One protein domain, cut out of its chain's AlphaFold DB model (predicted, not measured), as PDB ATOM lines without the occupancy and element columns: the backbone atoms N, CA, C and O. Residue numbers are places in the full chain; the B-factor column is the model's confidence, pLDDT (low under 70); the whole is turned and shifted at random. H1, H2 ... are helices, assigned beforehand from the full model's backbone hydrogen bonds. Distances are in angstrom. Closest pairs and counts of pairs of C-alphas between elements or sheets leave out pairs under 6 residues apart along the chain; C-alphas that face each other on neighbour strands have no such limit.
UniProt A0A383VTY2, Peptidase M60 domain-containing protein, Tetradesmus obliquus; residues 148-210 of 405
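AT A GLANCE: This is residues 148 to 210 of the 405 residues of the protein "Peptidase M60 domain-containing protein" of Tetradesmus obliquus (UniProt A0A383VTY2). Three helices sit in a triangle, with H1 and H2 crossing steeply as a helical hairpin and H3 packed on H1, coming closest near the first residues of both. A long loop, residues 163 to 174, joins H1 to H2, while H2 and H3 approach each other at few points. The printed part has 63 residues with three named helices, in the order H1, H2, H3, and no named strand; its class is all helix. It is compact, with a radius of gyration of the C-alphas of 11.3 A, and spans 31 by 24 by 17 A.

HOW THE PARTS SIT: H1, residues 151 to 162, touches H2, residues 175 to 189; the closest C-alphas, of Ala 151 and Met 185, are 4.7 A apart. They form a hairpin, running opposite ways at a steep tilt of 42 degrees. H1 also touches H3, residues 197 to 210; the closest C-alphas, of Phe 152 and Phe 198, are 5.7 A apart. These two run the same way at a shallow tilt of 32 degrees. H2 and H3 are close but not clearly touching; their closest C-alphas, of Ala 189 and Met 199, are 6.9 A apart. Their lines stand at a steep tilt of 63 degrees, opposite ways. In H1 and H2 every O i to N i+4 pair is within hydrogen-bond range; in H3, 8 of 10 are.

IN THESE COORDINATES: H1 begins at C-alpha 151 (3.235, -16.589, 1.251) and is 16.0 A long from first to last C-alpha. H2, the longest helix with 15 residues, begins at C-alpha 175 (16.032, -5.661, -0.633) and measures 21.0 A. H3 measures 20.1 A and ends at C-alpha 210 (20.993, -26.144, 11.893).

THE WHOLE: The C-alphas farthest apart, of Ala 167 and Phe 191, are 31.8 A apart. The printed part has no cut. The link from H1 to H2 is long, with 12 residues, and that from H2 to H3 is short, with 7. The mean pLDDT of the printed part is 80.0; residues 203 to 207 are under 70.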
ATOM      1  N   ILE A 148       4.483 -12.212  -4.829       82.81
ATOM      2  CA  ILE A 148       5.226 -12.333  -3.565       82.81
ATOM      3  C   ILE A 148       4.343 -12.095  -2.332       82.81
ATOM      4  O   ILE A 148       4.746 -12.461  -1.234       82.81
ATOM      5  N   SER A 149       3.144 -11.523  -2.502       81.25
ATOM      6  CA  SER A 149       2.139 -11.431  -1.435       81.25
ATOM      7  C   SER A 149       1.487 -12.785  -1.131       81.25
ATOM      8  O   SER A 149       0.880 -12.962  -0.079       81.25
ATOM      9  N   ASN A 150       1.619 -13.772  -2.026       88.75
ATOM     10  CA  ASN A 150       1.279 -15.155  -1.715       88.75
ATOM     11  C   ASN A 150       2.430 -15.779  -0.918       88.75
ATOM     12  O   ASN A 150       3.513 -16.002  -1.452       88.75
ATOM     13  N   ALA A 151       2.191 -16.105   0.353       86.81
ATOM     14  CA  ALA A 151       3.235 -16.589   1.251       86.81
ATOM     15  C   ALA A 151       3.936 -17.872   0.767       86.81
ATOM     16  O   ALA A 151       5.141 -18.016   0.951       86.81
ATOM     17  N   PHE A 152       3.232 -18.793   0.101       86.38
ATOM     18  CA  PHE A 152       3.853 -20.011  -0.429       86.38
ATOM     19  C   PHE A 152       4.779 -19.719  -1.618       86.38
ATOM     20  O   PHE A 152       5.874 -20.284  -1.714       86.38
ATOM     21  N   VAL A 153       4.372 -18.797  -2.497       89.75
ATOM     22  CA  VAL A 153       5.221 -18.279  -3.580       89.75
ATOM     23  C   VAL A 153       6.396 -17.486  -3.006       89.75
ATOM     24  O   VAL A 153       7.519 -17.657  -3.471       89.75
ATOM     25  N   ALA A 154       6.179 -16.700  -1.950       88.94
ATOM     26  CA  ALA A 154       7.224 -15.950  -1.261       88.94
ATOM     27  C   ALA A 154       8.337 -16.863  -0.727       88.94
ATOM     28  O   ALA A 154       9.506 -16.560  -0.949       88.94
ATOM     29  N   VAL A 155       8.001 -18.014  -0.121       84.56
ATOM     30  CA  VAL A 155       9.009 -19.009   0.308       84.56
ATOM     31  C   VAL A 155       9.838 -19.484  -0.881       84.56
ATOM     32  O   VAL A 155      11.062 -19.548  -0.793       84.56
ATOM     33  N   LYS A 156       9.192 -19.786  -2.015       86.62
ATOM     34  CA  LYS A 156       9.901 -20.187  -3.237       86.62
ATOM     35  C   LYS A 156      10.825 -19.095  -3.752       86.62
ATOM     36  O   LYS A 156      11.960 -19.391  -4.117       86.62
ATOM     37  N   CYS A 157      10.319 -17.872  -3.854       87.81
ATOM     38  CA  CYS A 157      11.072 -16.775  -4.432       87.81
ATOM     39  C   CYS A 157      12.237 -16.363  -3.541       87.81
ATOM     40  O   CYS A 157      13.333 -16.133  -4.054       87.81
ATOM     41  N   LEU A 158      12.046 -16.389  -2.221       82.94
ATOM     42  CA  LEU A 158      13.144 -16.218  -1.285       82.94
ATOM     43  C   LEU A 158      14.170 -17.339  -1.459       82.94
ATOM     44  O   LEU A 158      15.346 -17.057  -1.628       82.94
ATOM     45  N   GLU A 159      13.743 -18.603  -1.499       80.62
ATOM     46  CA  GLU A 159      14.648 -19.741  -1.680       80.62
ATOM     47  C   GLU A 159      15.460 -19.650  -2.981       80.62
ATOM     48  O   GLU A 159      16.675 -19.838  -2.955       80.62
ATOM     49  N   ASP A 160      14.824 -19.350  -4.114       85.94
ATOM     50  CA  ASP A 160      15.507 -19.209  -5.403       85.94
ATOM     51  C   ASP A 160      16.475 -18.013  -5.417       85.94
ATOM     52  O   ASP A 160      17.577 -18.128  -5.963       85.94
ATOM     53  N   SER A 161      16.094 -16.896  -4.788       84.94
ATOM     54  CA  SER A 161      16.936 -15.699  -4.629       84.94
ATOM     55  C   SER A 161      18.151 -15.979  -3.750       84.94
ATOM     56  O   SER A 161      19.287 -15.676  -4.132       84.94
ATOM     57  N   CYS A 162      17.920 -16.645  -2.617       74.88
ATOM     58  CA  CYS A 162      18.949 -17.116  -1.706       74.88
ATOM     59  C   CYS A 162      19.883 -18.093  -2.392       74.88
ATOM     60  O   CYS A 162      21.075 -17.891  -2.300       74.88
ATOM     61  N   LEU A 163      19.389 -19.082  -3.139       77.25
ATOM     62  CA  LEU A 163      20.216 -20.065  -3.854       77.25
ATOM     63  C   LEU A 163      20.916 -19.509  -5.109       77.25
ATOM     64  O   LEU A 163      21.592 -20.262  -5.807       77.25
ATOM     65  N   GLY A 164      20.757 -18.223  -5.435       78.88
ATOM     66  CA  GLY A 164      21.430 -17.635  -6.593       78.88
ATOM     67  C   GLY A 164      20.868 -18.089  -7.946       78.88
ATOM     68  O   GLY A 164      21.573 -18.001  -8.952       78.88
ATOM     69  N   LYS A 165      19.627 -18.593  -8.008       85.19
ATOM     70  CA  LYS A 165      19.029 -19.145  -9.237       85.19
ATOM     71  C   LYS A 165      18.562 -18.042 -10.191       85.19
ATOM     72  O   LYS A 165      17.366 -17.877 -10.411       85.19
ATOM     73  N   LYS A 166      19.506 -17.327 -10.805       89.31
ATOM     74  CA  LYS A 166      19.263 -16.165 -11.685       89.31
ATOM     75  C   LYS A 166      18.304 -16.419 -12.858       89.31
ATOM     76  O   LYS A 166      17.689 -15.482 -13.340       89.31
ATOM     77  N   ALA A 167      18.167 -17.666 -13.312       90.88
ATOM     78  CA  ALA A 167      17.231 -18.044 -14.376       90.88
ATOM     79  C   ALA A 167      15.770 -18.196 -13.900       90.88
ATOM     80  O   ALA A 167      14.871 -18.371 -14.718       90.88
ATOM     81  N   SER A 168      15.517 -18.182 -12.587       90.44
ATOM     82  CA  SER A 168      14.168 -18.294 -12.033       90.44
ATOM     83  C   SER A 168      13.423 -16.967 -12.152       90.44
ATOM     84  O   SER A 168      13.938 -15.936 -11.734       90.44
ATOM     85  N   ALA A 169      12.163 -17.001 -12.593       88.69
ATOM     86  CA  ALA A 169      11.268 -15.834 -12.562       88.69
ATOM     87  C   ALA A 169      11.013 -15.293 -11.136       88.69
ATOM     88  O   ALA A 169      10.493 -14.200 -10.959       88.69
ATOM     89  N   CYS A 170      11.368 -16.080 -10.121       88.94
ATOM     90  CA  CYS A 170      11.259 -15.759  -8.703       88.94
ATOM     91  C   CYS A 170      12.518 -15.066  -8.138       88.94
ATOM     92  O   CYS A 170      12.518 -14.671  -6.974       88.94
ATOM     93  N   TYR A 171      13.609 -15.000  -8.908       88.81
ATOM     94  CA  TYR A 171      14.889 -14.467  -8.448       88.81
ATOM     95  C   TYR A 171      14.859 -12.943  -8.335       88.81
ATOM     96  O   TYR A 171      14.490 -12.254  -9.285       88.81
ATOM     97  N   THR A 172      15.336 -12.416  -7.210       86.38
ATOM     98  CA  THR A 172      15.568 -10.985  -7.021       86.38
ATOM     99  C   THR A 172      16.755 -10.731  -6.093       86.38
ATOM    100  O   THR A 172      17.099 -11.554  -5.244       86.38
ATOM    101  N   GLU A 173      17.394  -9.578  -6.262       83.75
ATOM    102  CA  GLU A 173      18.372  -9.027  -5.312       83.75
ATOM    103  C   GLU A 173      17.868  -7.725  -4.671       83.75
ATOM    104  O   GLU A 173      18.573  -7.123  -3.863       83.75
ATOM    105  N   ASP A 174      16.640  -7.306  -5.005       85.06
ATOM    106  CA  ASP A 174      16.018  -6.118  -4.433       85.06
ATOM    107  C   ASP A 174      15.646  -6.350  -2.964       85.06
ATOM    108  O   ASP A 174      14.836  -7.218  -2.624       85.06
ATOM    109  N   GLN A 175      16.225  -5.540  -2.079       74.25
ATOM    110  CA  GLN A 175      16.032  -5.661  -0.633       74.25
ATOM    111  C   GLN A 175      14.576  -5.423  -0.215       74.25
ATOM    112  O   GLN A 175      14.088  -6.068   0.715       74.25
ATOM    113  N   GLY A 176      13.849  -4.545  -0.916       76.75
ATOM    114  CA  GLY A 176      12.438  -4.272  -0.643       76.75
ATOM    115  C   GLY A 176      11.539  -5.474  -0.944       76.75
ATOM    116  O   GLY A 176      10.645  -5.807  -0.154       76.75
ATOM    117  N   GLN A 177      11.800  -6.169  -2.052       82.69
ATOM    118  CA  GLN A 177      11.113  -7.402  -2.425       82.69
ATOM    119  C   GLN A 177      11.449  -8.547  -1.471       82.69
ATOM    120  O   GLN A 177      10.527  -9.218  -1.007       82.69
ATOM    121  N   LEU A 178      12.724  -8.737  -1.121       79.50
ATOM    122  CA  LEU A 178      13.137  -9.758  -0.149       79.50
ATOM    123  C   LEU A 178      12.470  -9.524   1.211       79.50
ATOM    124  O   LEU A 178      11.887 -10.449   1.781       79.50
ATOM    125  N   ALA A 179      12.461  -8.279   1.696       75.19
ATOM    126  CA  ALA A 179      11.754  -7.912   2.918       75.19
ATOM    127  C   ALA A 179      10.248  -8.201   2.815       75.19
ATOM    128  O   ALA A 179       9.661  -8.753   3.740       75.19
ATOM    129  N   SER A 180       9.618  -7.903   1.676       79.81
ATOM    130  CA  SER A 180       8.193  -8.193   1.450       79.81
ATOM    131  C   SER A 180       7.882  -9.693   1.427       79.81
ATOM    132  O   SER A 180       6.857 -10.110   1.971       79.81
ATOM    133  N   MET A 181       8.767 -10.514   0.852       84.62
ATOM    134  CA  MET A 181       8.651 -11.974   0.904       84.62
ATOM    135  C   MET A 181       8.724 -12.461   2.353       84.62
ATOM    136  O   MET A 181       7.854 -13.211   2.794       84.62
ATOM    137  N   MET A 182       9.715 -11.991   3.116       78.00
ATOM    138  CA  MET A 182       9.878 -12.362   4.524       78.00
ATOM    139  C   MET A 182       8.688 -11.944   5.387       78.00
ATOM    140  O   MET A 182       8.201 -12.757   6.176       78.00
ATOM    141  N   ARG A 183       8.148 -10.738   5.176       77.56
ATOM    142  CA  ARG A 183       6.894 -10.303   5.808       77.56
ATOM    143  C   ARG A 183       5.744 -11.246   5.481       77.56
ATOM    144  O   ARG A 183       5.139 -11.799   6.391       77.56
ATOM    145  N   SER A 184       5.494 -11.503   4.199       81.94
ATOM    146  CA  SER A 184       4.377 -12.350   3.756       81.94
ATOM    147  C   SER A 184       4.436 -13.754   4.365       81.94
ATOM    148  O   SER A 184       3.432 -14.259   4.863       81.94
ATOM    149  N   MET A 185       5.623 -14.368   4.392       80.88
ATOM    150  CA  MET A 185       5.820 -15.672   5.031       80.88
ATOM    151  C   MET A 185       5.578 -15.624   6.537       80.88
ATOM    152  O   MET A 185       4.872 -16.479   7.064       80.88
ATOM    153  N   THR A 186       6.158 -14.648   7.238       75.50
ATOM    154  CA  THR A 186       6.086 -14.640   8.704       75.50
ATOM    155  C   THR A 186       4.664 -14.361   9.181       75.50
ATOM    156  O   THR A 186       4.177 -15.034  10.086       75.50
ATOM    157  N   ARG A 187       3.943 -13.472   8.484       77.12
ATOM    158  CA  ARG A 187       2.521 -13.228   8.742       77.12
ATOM    159  C   ARG A 187       1.674 -14.463   8.472       77.12
ATOM    160  O   ARG A 187       0.826 -14.782   9.286       77.12
ATOM    161  N   ALA A 188       1.913 -15.198   7.385       81.50
ATOM    162  CA  ALA A 188       1.157 -16.420   7.109       81.50
ATOM    163  C   ALA A 188       1.466 -17.566   8.089       81.50
ATOM    164  O   ALA A 188       0.580 -18.368   8.386       81.50
ATOM    165  N   ALA A 189       2.695 -17.646   8.607       77.31
ATOM    166  CA  ALA A 189       3.116 -18.696   9.535       77.31
ATOM    167  C   ALA A 189       2.332 -18.700  10.853       77.31
ATOM    168  O   ALA A 189       2.128 -19.770  11.419       77.31
ATOM    169  N   GLU A 190       1.830 -17.547  11.302       73.12
ATOM    170  CA  GLU A 190       0.964 -17.451  12.488       73.12
ATOM    171  C   GLU A 190      -0.362 -18.221  12.319       73.12
ATOM    172  O   GLU A 190      -0.946 -18.685  13.297       73.12
ATOM    173  N   PHE A 191      -0.830 -18.399  11.080       76.88
ATOM    174  CA  PHE A 191      -2.153 -18.957  10.774       76.88
ATOM    175  C   PHE A 191      -2.089 -20.318  10.080       76.88
ATOM    176  O   PHE A 191      -3.084 -21.044  10.032       76.88
ATOM    177  N   ALA A 192      -0.943 -20.661   9.494       77.31
ATOM    178  CA  ALA A 192      -0.786 -21.890   8.741       77.31
ATOM    179  C   ALA A 192      -0.806 -23.116   9.677       77.31
ATOM    180  O   ALA A 192      -0.082 -23.142  10.674       77.31
ATOM    181  N   PRO A 193      -1.561 -24.184   9.348       77.38
ATOM    182  CA  PRO A 193      -1.476 -25.438  10.085       77.38
ATOM    183  C   PRO A 193      -0.036 -25.956  10.108       77.38
ATOM    184  O   PRO A 193       0.645 -25.940   9.077       77.38
ATOM    185  N   ALA A 194       0.412 -26.472  11.255       71.94
ATOM    186  CA  ALA A 194       1.783 -26.963  11.434       71.94
ATOM    187  C   ALA A 194       2.179 -28.049  10.413       71.94
ATOM    188  O   ALA A 194       3.338 -28.145  10.025       71.94
ATOM    189  N   THR A 195       1.209 -28.836   9.936       77.25
ATOM    190  CA  THR A 195       1.395 -29.904   8.940       77.25
ATOM    191  C   THR A 195       1.252 -29.437   7.487       77.25
ATOM    192  O   THR A 195       1.324 -30.248   6.567       77.25
ATOM    193  N   SER A 196       1.022 -28.143   7.245       78.75
ATOM    194  CA  SER A 196       0.846 -27.617   5.890       78.75
ATOM    195  C   SER A 196       2.136 -27.703   5.065       78.75
ATOM    196  O   SER A 196       3.253 -27.622   5.586       78.75
ATOM    197  N   ALA A 197       1.989 -27.796   3.739       80.69
ATOM    198  CA  ALA A 197       3.124 -27.740   2.815       80.69
ATOM    199  C   ALA A 197       3.919 -26.427   2.955       80.69
ATOM    200  O   ALA A 197       5.139 -26.420   2.803       80.69
ATOM    201  N   PHE A 198       3.234 -25.327   3.291       82.00
ATOM    202  CA  PHE A 198       3.860 -24.047   3.609       82.00
ATOM    203  C   PHE A 198       4.800 -24.162   4.814       82.00
ATOM    204  O   PHE A 198       5.983 -23.854   4.682       82.00
ATOM    205  N   MET A 199       4.311 -24.669   5.953       76.00
ATOM    206  CA  MET A 199       5.132 -24.828   7.159       76.00
ATOM    207  C   MET A 199       6.273 -25.824   6.951       76.00
ATOM    208  O   MET A 199       7.389 -25.575   7.399       76.00
ATOM    209  N   THR A 200       6.037 -26.898   6.191       75.94
ATOM    210  CA  THR A 200       7.084 -27.861   5.815       75.94
ATOM    211  C   THR A 200       8.209 -27.182   5.033       75.94
ATOM    212  O   THR A 200       9.385 -27.373   5.332       75.94
ATOM    213  N   ARG A 201       7.867 -26.339   4.053       75.56
ATOM    214  CA  ARG A 201       8.854 -25.618   3.241       75.56
ATOM    215  C   ARG A 201       9.544 -24.487   4.005       75.56
ATOM    216  O   ARG A 201      10.726 -24.240   3.808       75.56
ATOM    217  N   LEU A 202       8.838 -23.802   4.899       72.44
ATOM    218  CA  LEU A 202       9.458 -22.821   5.786       72.44
ATOM    219  C   LEU A 202      10.465 -23.501   6.732       72.44
ATOM    220  O   LEU A 202      11.566 -22.995   6.951       72.44
ATOM    221  N   ALA A 203      10.129 -24.697   7.224       67.12
ATOM    222  CA  ALA A 203      11.016 -25.498   8.056       67.12
ATOM    223  C   ALA A 203      12.278 -25.965   7.311       67.12
ATOM    224  O   ALA A 203      13.330 -26.038   7.937       67.12
ATOM    225  N   THR A 204      12.243 -26.220   5.995       66.50
ATOM    226  CA  THR A 204      13.473 -26.563   5.244       66.50
ATOM    227  C   THR A 204      14.433 -25.379   5.122       66.50
ATOM    228  O   THR A 204      15.650 -25.570   5.173       66.50
ATOM    229  N   VAL A 205      13.916 -24.148   5.039       67.88
ATOM    230  CA  VAL A 205      14.735 -22.927   5.113       67.88
ATOM    231  C   VAL A 205      15.374 -22.796   6.500       67.88
ATOM    232  O   VAL A 205      16.572 -22.532   6.599       67.88
ATOM    233  N   ALA A 206      14.620 -23.065   7.572       65.31
ATOM    234  CA  ALA A 206      15.138 -23.061   8.940       65.31
ATOM    235  C   ALA A 206      16.136 -24.204   9.218       65.31
ATOM    236  O   ALA A 206      17.145 -23.989   9.879       65.31
ATOM    237  N   ALA A 207      15.923 -25.401   8.670       66.56
ATOM    238  CA  ALA A 207      16.817 -26.550   8.841       66.56
ATOM    239  C   ALA A 207      18.227 -26.295   8.279       66.56
ATOM    240  O   ALA A 207      19.197 -26.917   8.712       66.56
ATOM    241  N   ARG A 208      18.364 -25.347   7.345       75.31
ATOM    242  CA  ARG A 208      19.648 -24.964   6.752       75.31
ATOM    243  C   ARG A 208      20.620 -24.374   7.778       75.31
ATOM    244  O   ARG A 208      21.802 -24.704   7.743       75.31
ATOM    245  N   THR A 209      20.145 -23.543   8.708       74.19
ATOM    246  CA  THR A 209      21.003 -22.951   9.752       74.19
ATOM    247  C   THR A 209      21.501 -24.034  10.711       74.19
ATOM    248  O   THR A 209      22.692 -24.073  11.026       74.19
ATOM    249  N   ALA A 210      20.630 -24.974  11.093       73.75
ATOM    250  CA  ALA A 210      20.993 -26.144  11.893       73.75
ATOM    251  C   ALA A 210      22.009 -27.047  11.169       73.75
ATOM    252  O   ALA A 210      23.000 -27.464  11.771       73.75
TER     253      ALA A 210